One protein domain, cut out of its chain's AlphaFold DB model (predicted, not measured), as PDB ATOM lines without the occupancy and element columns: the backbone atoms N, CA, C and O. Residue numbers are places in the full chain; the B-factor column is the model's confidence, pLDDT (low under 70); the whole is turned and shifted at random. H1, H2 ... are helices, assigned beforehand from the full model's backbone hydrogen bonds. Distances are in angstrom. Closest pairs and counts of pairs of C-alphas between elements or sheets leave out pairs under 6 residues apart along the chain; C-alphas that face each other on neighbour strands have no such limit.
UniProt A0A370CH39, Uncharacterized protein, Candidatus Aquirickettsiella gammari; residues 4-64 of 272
ATOM      1  N   ALA A   4     326.540 265.994 210.044       64.81
ATOM      2  CA  ALA A   4     326.229 266.145 211.468       64.81
ATOM      3  C   ALA A   4     324.723 266.026 211.767       64.81
ATOM      4  O   ALA A   4     324.340 265.430 212.768       64.81
ATOM      5  N   TYR A   5     323.857 266.523 210.876       70.31
ATOM      6  CA  TYR A   5     322.407 266.401 211.034       70.31
ATOM      7  C   TYR A   5     321.934 264.963 210.836       70.31
ATOM      8  O   TYR A   5     321.165 264.468 211.652       70.31
ATOM      9  N   ARG A   6     322.407 264.260 209.798       68.62
ATOM     10  CA  ARG A   6     322.033 262.849 209.590       68.62
ATOM     11  C   ARG A   6     322.525 261.961 210.727       68.62
ATOM     12  O   ARG A   6     321.781 261.101 211.189       68.62
ATOM     13  N   TYR A   7     323.741 262.211 211.204       76.00
ATOM     14  CA  TYR A   7     324.294 261.525 212.364       76.00
ATOM     15  C   TYR A   7     323.495 261.821 213.639       76.00
ATOM     16  O   TYR A   7     323.189 260.917 214.409       76.00
ATOM     17  N   LEU A   8     323.054 263.068 213.831       79.81
ATOM     18  CA  LEU A   8     322.140 263.399 214.917       79.81
ATOM     19  C   LEU A   8     320.817 262.633 214.781       79.81
ATOM     20  O   LEU A   8     320.361 262.061 215.762       79.81
ATOM     21  N   GLN A   9     320.213 262.567 213.589       80.12
ATOM     22  CA  GLN A   9     318.969 261.815 213.379       80.12
ATOM     23  C   GLN A   9     319.132 260.315 213.661       80.12
ATOM     24  O   GLN A   9     318.250 259.725 214.283       80.12
ATOM     25  N   SER A  10     320.256 259.702 213.279       80.56
ATOM     26  CA  SER A  10     320.510 258.293 213.605       80.56
ATOM     27  C   SER A  10     320.695 258.085 215.112       80.56
ATOM     28  O   SER A  10     320.111 257.158 215.679       80.56
ATOM     29  N   ILE A  11     321.407 258.992 215.790       88.56
ATOM     30  CA  ILE A  11     321.564 258.988 217.251       88.56
ATOM     31  C   ILE A  11     320.220 259.140 217.967       88.56
ATOM     32  O   ILE A  11     319.995 258.453 218.960       88.56
ATOM     33  N   LYS A  12     319.302 259.980 217.469       84.06
ATOM     34  CA  LYS A  12     317.985 260.187 218.101       84.06
ATOM     35  C   LYS A  12     317.191 258.896 218.281       84.06
ATOM     36  O   LYS A  12     316.399 258.795 219.212       84.06
ATOM     37  N   THR A  13     317.404 257.929 217.393       84.69
ATOM     38  CA  THR A  13     316.747 256.615 217.428       84.69
ATOM     39  C   THR A  13     317.542 255.542 218.175       84.69
ATOM     40  O   THR A  13     317.043 254.435 218.364       84.69
ATOM     41  N   ASN A  14     318.767 255.846 218.617       88.19
ATOM     42  CA  ASN A  14     319.652 254.905 219.294       88.19
ATOM     43  C   ASN A  14     319.573 255.077 220.827       88.19
ATOM     44  O   ASN A  14     320.059 256.079 221.349       88.19
ATOM     45  N   PRO A  15     319.040 254.092 221.577       89.75
ATOM     46  CA  PRO A  15     318.854 254.212 223.025       89.75
ATOM     47  C   PRO A  15     320.165 254.218 223.825       89.75
ATOM     48  O   PRO A  15     320.150 254.545 225.007       89.75
ATOM     49  N   ALA A  16     321.300 253.860 223.213       93.44
ATOM     50  CA  ALA A  16     322.603 253.885 223.878       93.44
ATOM     51  C   ALA A  16     323.210 255.297 223.981       93.44
ATOM     52  O   ALA A  16     324.235 255.471 224.635       93.44
ATOM     53  N   TRP A  17     322.610 256.294 223.326       90.31
ATOM     54  CA  TRP A  17     323.158 257.643 223.227       90.31
ATOM     55  C   TRP A  17     322.228 258.669 223.875       90.31
ATOM     56  O   TRP A  17     321.017 258.656 223.672       90.31
ATOM     57  N   VAL A  18     322.818 259.611 224.614       89.25
ATOM     58  CA  VAL A  18     322.132 260.822 225.080       89.25
ATOM     59  C   VAL A  18     322.454 261.949 224.110       89.25
ATOM     60  O   VAL A  18     323.610 262.146 223.740       89.25
ATOM     61  N   TRP A  19     321.438 262.701 223.701       87.31
ATOM     62  CA  TRP A  19     321.595 263.835 222.800       87.31
ATOM     63  C   TRP A  19     320.793 265.031 223.312       87.31
ATOM     64  O   TRP A  19     319.743 264.876 223.936       87.31
ATOM     65  N   ARG A  20     321.296 266.234 223.035       85.69
ATOM     66  CA  ARG A  20     320.620 267.506 223.299       85.69
ATOM     67  C   ARG A  20     321.045 268.511 222.233       85.69
ATOM     68  O   ARG A  20     322.186 268.471 221.780       85.69
ATOM     69  N   ILE A  21     320.122 269.372 221.820       84.12
ATOM     70  CA  ILE A  21     320.431 270.575 221.044       84.12
ATOM     71  C   ILE A  21     320.187 271.734 221.994       84.12
ATOM     72  O   ILE A  21     319.074 271.876 222.500       84.12
ATOM     73  N   ASP A  22     321.230 272.505 222.258       89.12
ATOM     74  CA  ASP A  22     321.122 273.732 223.029       89.12
ATOM     75  C   ASP A  22     321.116 274.930 222.103       89.12
ATOM     76  O   ASP A  22     321.690 274.867 221.026       89.12
ATOM     77  N   SER A  23     320.473 276.003 222.535       91.69
ATOM     78  CA  SER A  23     320.470 277.287 221.853       91.69
ATOM     79  C   SER A  23     320.525 278.403 222.878       91.69
ATOM     80  O   SER A  23     320.457 278.170 224.087       91.69
ATOM     81  N   VAL A  24     320.568 279.639 222.405       92.06
ATOM     82  CA  VAL A  24     320.463 280.810 223.264       92.06
ATOM     83  C   VAL A  24     319.204 280.798 224.149       92.06
ATOM     84  O   VAL A  24     319.218 281.348 225.245       92.06
ATOM     85  N   GLU A  25     318.141 280.101 223.736       89.38
ATOM     86  CA  GLU A  25     316.916 279.949 224.526       89.38
ATOM     87  C   GLU A  25     317.023 278.912 225.654       89.38
ATOM     88  O   GLU A  25     316.344 279.044 226.681       89.38
ATOM     89  N   SER A  26     317.859 277.880 225.485       90.00
ATOM     90  CA  SER A  26     318.073 276.837 226.498       90.00
ATOM     91  C   SER A  26     319.258 277.135 227.418       90.00
ATOM     92  O   SER A  26     319.250 276.719 228.577       90.00
ATOM     93  N   LEU A  27     320.257 277.879 226.934       89.94
ATOM     94  CA  LEU A  27     321.455 278.252 227.678       89.94
ATOM     95  C   LEU A  27     321.171 279.454 228.584       89.94
ATOM     96  O   LEU A  27     321.359 280.618 228.217       89.94
ATOM     97  N   LYS A  28     320.712 279.141 229.794       91.81
ATOM     98  CA  LYS A  28     320.352 280.106 230.834       91.81
ATOM     99  C   LYS A  28     321.187 279.897 232.093       91.81
ATOM    100  O   LYS A  28     321.601 278.777 232.385       91.81
ATOM    101  N   ASN A  29     321.420 280.979 232.828       90.94
ATOM    102  CA  ASN A  29     322.061 280.936 234.137       90.94
ATOM    103  C   ASN A  29     321.124 280.333 235.205       90.94
ATOM    104  O   ASN A  29     319.951 280.060 234.944       90.94
ATOM    105  N   ASP A  30     321.616 280.197 236.437       92.50
ATOM    106  CA  ASP A  30     320.848 279.649 237.570       92.50
ATOM    107  C   ASP A  30     319.580 280.457 237.921       92.50
ATOM    108  O   ASP A  30     318.732 279.993 238.681       92.50
ATOM    109  N   ARG A  31     319.437 281.674 237.377       91.56
ATOM    110  CA  ARG A  31     318.269 282.553 237.540       91.56
ATOM    111  C   ARG A  31     317.285 282.467 236.370       91.56
ATOM    112  O   ARG A  31     316.255 283.132 236.400       91.56
ATOM    113  N   GLY A  32     317.575 281.651 235.356       89.38
ATOM    114  CA  GLY A  32     316.755 281.516 234.152       89.38
ATOM    115  C   GLY A  32     316.982 282.612 233.107       89.38
ATOM    116  O   GLY A  32     316.218 282.700 232.146       89.38
ATOM    117  N   GLU A  33     318.019 283.435 233.261       90.25
ATOM    118  CA  GLU A  33     318.353 284.512 232.325       90.25
ATOM    119  C   GLU A  33     319.310 283.994 231.247       90.25
ATOM    120  O   GLU A  33     320.225 283.219 231.537       90.25
ATOM    121  N   ARG A  34     319.111 284.415 229.993       92.38
ATOM    122  CA  ARG A  34     319.973 284.017 228.871       92.38
ATOM    123  C   ARG A  34     321.373 284.619 229.029       92.38
ATOM    124  O   ARG A  34     321.499 285.793 229.365       92.38
ATOM    125  N   TYR A  35     322.414 283.839 228.725       90.88
ATOM    126  CA  TYR A  35     323.798 284.343 228.711       90.88
ATOM    127  C   TYR A  35     324.063 285.338 227.577       90.88
ATOM    128  O   TYR A  35     324.887 286.233 227.728       90.88
ATOM    129  N   ILE A  36     323.372 285.169 226.449       92.56
ATOM    130  CA  ILE A  36     323.448 286.059 225.291       92.56
ATOM    131  C   ILE A  36     322.084 286.735 225.158       92.56
ATOM    132  O   ILE A  36     321.058 286.061 224.993       92.56
ATOM    133  N   THR A  37     322.068 288.060 225.275       93.06
ATOM    134  CA  THR A  37     320.848 288.876 225.222       93.06
ATOM    135  C   THR A  37     320.459 289.199 223.783       93.06
ATOM    136  O   THR A  37     321.253 289.030 222.859       93.06
ATOM    137  N   ASP A  38     319.232 289.675 223.581       91.94
ATOM    138  CA  ASP A  38     318.784 290.097 222.251       91.94
ATOM    139  C   ASP A  38     319.573 291.308 221.737       91.94
ATOM    140  O   ASP A  38     319.880 291.357 220.552       91.94
ATOM    141  N   ASP A  39     320.010 292.209 222.626       94.19
ATOM    142  CA  ASP A  39     320.871 293.342 222.262       94.19
ATOM    143  C   ASP A  39     322.205 292.883 221.650       94.19
ATOM    144  O   ASP A  39     322.644 293.450 220.653       94.19
ATOM    145  N   MET A  40     322.822 291.827 222.195       94.00
ATOM    146  CA  MET A  40     324.071 291.259 221.662       94.00
ATOM    147  C   MET A  40     323.863 290.634 220.276       94.00
ATOM    148  O   MET A  40     324.689 290.798 219.383       94.00
ATOM    149  N   ILE A  41     322.736 289.947 220.072       93.19
ATOM    150  CA  ILE A  41     322.382 289.378 218.762       93.19
ATOM    151  C   ILE A  41     322.096 290.505 217.755       93.19
ATOM    152  O   ILE A  41     322.477 290.421 216.586       93.19
ATOM    153  N   ASP A  42     321.444 291.580 218.195       92.94
ATOM    154  CA  ASP A  42     321.152 292.747 217.366       92.94
ATOM    155  C   ASP A  42     322.406 293.551 217.001       92.94
ATOM    156  O   ASP A  42     322.433 294.168 215.932       92.94
ATOM    157  N   GLU A  43     323.446 293.552 217.837       95.75
ATOM    158  CA  GLU A  43     324.757 294.101 217.479       95.75
ATOM    159  C   GLU A  43     325.363 293.359 216.284       95.75
ATOM    160  O   GLU A  43     325.758 294.006 215.312       95.75
ATOM    161  N   ASP A  44     325.333 292.027 216.283       90.75
ATOM    162  CA  ASP A  44     325.827 291.221 215.159       90.75
ATOM    163  C   ASP A  44     324.981 291.399 213.892       90.75
ATOM    164  O   ASP A  44     325.522 291.528 212.787       90.75
ATOM    165  N   ARG A  45     323.650 291.497 214.030       86.94
ATOM    166  CA  ARG A  45     322.768 291.862 212.905       86.94
ATOM    167  C   ARG A  45     323.160 293.213 212.311       86.94
ATOM    168  O   ARG A  45     323.269 293.345 211.092       86.94
ATOM    169  N   LYS A  46     323.397 294.223 213.155       89.56
ATOM    170  CA  LYS A  46     323.826 295.569 212.728       89.56
ATOM    171  C   LYS A  46     325.236 295.571 212.136       89.56
ATOM    172  O   LYS A  46     325.504 296.373 211.244       89.56
ATOM    173  N   ALA A  47     326.108 294.666 212.580       90.06
ATOM    174  CA  ALA A  47     327.433 294.439 212.007       90.06
ATOM    175  C   ALA A  47     327.387 293.746 210.629       90.06
ATOM    176  O   ALA A  47     328.418 293.610 209.972       90.06
ATOM    177  N   GLY A  48     326.196 293.360 210.160       76.75
ATOM    178  CA  GLY A  48     325.976 292.807 208.827       76.75
ATOM    179  C   GLY A  48     325.980 291.282 208.777       76.75
ATOM    180  O   GLY A  48     326.071 290.726 207.682       76.75
ATOM    181  N   MET A  49     325.872 290.602 209.924       79.94
ATOM    182  CA  MET A  49     325.685 289.155 209.959       79.94
ATOM    183  C   MET A  49     324.326 288.793 209.330       79.94
ATOM    184  O   MET A  49     323.287 289.268 209.797       79.94
ATOM    185  N   PRO A  50     324.294 287.968 208.268       72.00
ATOM    186  CA  PRO A  50     323.045 287.531 207.656       72.00
ATOM    187  C   PRO A  50     322.156 286.765 208.642       72.00
ATOM    188  O   PRO A  50     322.649 285.948 209.422       72.00
ATOM    189  N   GLU A  51     320.835 286.944 208.553       79.56
ATOM    190  CA  GLU A  51     319.883 286.336 209.499       79.56
ATOM    191  C   GLU A  51     319.996 284.803 209.553       79.56
ATOM    192  O   GLU A  51     319.842 284.210 210.614       79.56
ATOM    193  N   PHE A  52     320.340 284.132 208.449       66.44
ATOM    194  CA  PHE A  52     320.527 282.678 208.475       66.44
ATOM    195  C   PHE A  52     321.709 282.241 209.358       66.44
ATOM    196  O   PHE A  52     321.632 281.173 209.965       66.44
ATOM    197  N   LEU A  53     322.782 283.043 209.443       74.88
ATOM    198  CA  LEU A  53     323.896 282.785 210.358       74.88
ATOM    199  C   LEU A  53     323.480 283.078 211.796       74.88
ATOM    200  O   LEU A  53     323.805 282.295 212.675       74.88
ATOM    201  N   ILE A  54     322.688 284.125 212.032       84.75
ATOM    202  CA  ILE A  54     322.121 284.398 213.361       84.75
ATOM    203  C   ILE A  54     321.301 283.198 213.860       84.75
ATOM    204  O   ILE A  54     321.487 282.730 214.983       84.75
ATOM    205  N   GLN A  55     320.430 282.649 213.009       81.75
ATOM    206  CA  GLN A  55     319.625 281.468 213.334       81.75
ATOM    207  C   GLN A  55     320.489 280.219 213.598       81.75
ATOM    208  O   GLN A  55     320.185 279.444 214.508       81.75
ATOM    209  N   GLN A  56     321.580 280.037 212.848       77.00
ATOM    210  CA  GLN A  56     322.504 278.912 213.021       77.00
ATOM    211  C   GLN A  56     323.341 279.034 214.307       77.00
ATOM    212  O   GLN A  56     323.385 278.088 215.091       77.00
ATOM    213  N   GLU A  57     323.988 280.179 214.528       85.12
ATOM    214  CA  GLU A  57     324.956 280.381 215.613       85.12
ATOM    215  C   GLU A  57     324.272 280.578 216.973       85.12
ATOM    216  O   GLU A  57     324.687 279.982 217.965       85.12
ATOM    217  N   TYR A  58     323.185 281.357 217.030       90.12
ATOM    218  CA  TYR A  58     322.518 281.678 218.296       90.12
ATOM    219  C   TYR A  58     321.364 280.737 218.613       90.12
ATOM    220  O   TYR A  58     321.228 280.260 219.739       90.12
ATOM    221  N   TYR A  59     320.516 280.447 217.630       88.06
ATOM    222  CA  TYR A  59     319.303 279.661 217.865       88.06
ATOM    223  C   TYR A  59     319.504 278.167 217.609       88.06
ATOM    224  O   TYR A  59     318.584 277.382 217.845       88.06
ATOM    225  N   SER A  60     320.699 277.772 217.154       82.81
ATOM    226  CA  SER A  60     321.040 276.395 216.775       82.81
ATOM    227  C   SER A  60     319.984 275.765 215.871       82.81
ATOM    228  O   SER A  60     319.751 274.551 215.875       82.81
ATOM    229  N   VAL A  61     319.339 276.618 215.071       74.62
ATOM    230  CA  VAL A  61     318.442 276.201 214.012       74.62
ATOM    231  C   VAL A  61     319.331 275.526 212.995       74.62
ATOM    232  O   VAL A  61     320.242 276.128 212.428       74.62
ATOM    233  N   ILE A  62     319.073 274.242 212.773       61.16
ATOM    234  CA  ILE A  62     319.723 273.500 211.703       61.16
ATOM    235  C   ILE A  62     319.043 273.930 210.409       61.16
ATOM    236  O   ILE A  62     318.230 273.214 209.824       61.16
ATOM    237  N   THR A  63     319.339 275.151 209.988       51.81
ATOM    238  CA  THR A  63     318.991 275.639 208.673       51.81
ATOM    239  C   THR A  63     319.820 274.808 207.712       51.81
ATOM    240  O   THR A  63     321.053 274.807 207.747       51.81
ATOM    241  N   VAL A  64     319.160 274.066 206.825       51.69
ATOM    242  CA  VAL A  64     319.826 273.676 205.584       51.69
ATOM    243  C   VAL A  64     320.342 274.994 205.013       51.69
ATOM    244  O   VAL A  64     319.556 275.927 204.867       51.69
TER     245      VAL A  64
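What this domain is: This is residues 4 to 64 of the 272 residues of an uncharacterized protein of Candidatus Aquirickettsiella gammari (UniProt A0A370CH39). This is a flat, open and loosely spread model with a short helix, H1, at one end of its long axis and two short helices, H2 and H3, packed together steeply tilted toward the other. A long stretch without named elements, residues 13 to 37, joins the two ends: residues 13 to 18 stick out beyond H1, and further along the stretch folds back on itself in a narrow loop around Arg 31. After H3 the last residues turn back toward the H1 end. The printed part has 61 residues, with three named helices in the order H1, H2, H3 and no named strand; the class is all helix, although helices hold 25 of the 61 residues, under half. It is loose, with a radius of gyration of the C-alphas of 14.4 A, and spans 42 by 32 by 9 A.

Where its parts are: H1 is residues 4 to 12, 12.1 A from first to last C-alpha, and begins at C-alpha 4 at (326.229, 266.145, 211.468). H2 is residues 38 to 46, also 12.1 A long, with C-alpha 38 at (318.784, 290.097, 222.251). H3, residues 51 to 57, is 9.9 A long and ends at C-alpha 57 at (324.956, 280.381, 215.613).

How they stand to each other: H1 touches no helix and is apart from both H2 and H3. H2 and H3 touch, their closest C-alphas being those of Arg 45 and Glu 51, 7.1 A apart. Their lines stand at a steep tilt of 53 degrees, and they run opposite ways. In H1, H2 and H3 every O i to N i+4 pair is within hydrogen-bond range.

The domain as a whole: The two C-alphas farthest apart are those of Ala 16 and Lys 46, at 43.2 A. The printed part has no cut. The link from H1 to H2, 25 residues, is long; that from H2 to H3, 4 residues, is tight. Residues 13 to 18 stand free. The mean pLDDT of the printed part is 84.3, and residues 4, 6, 52 and 62 to 64 are under 70.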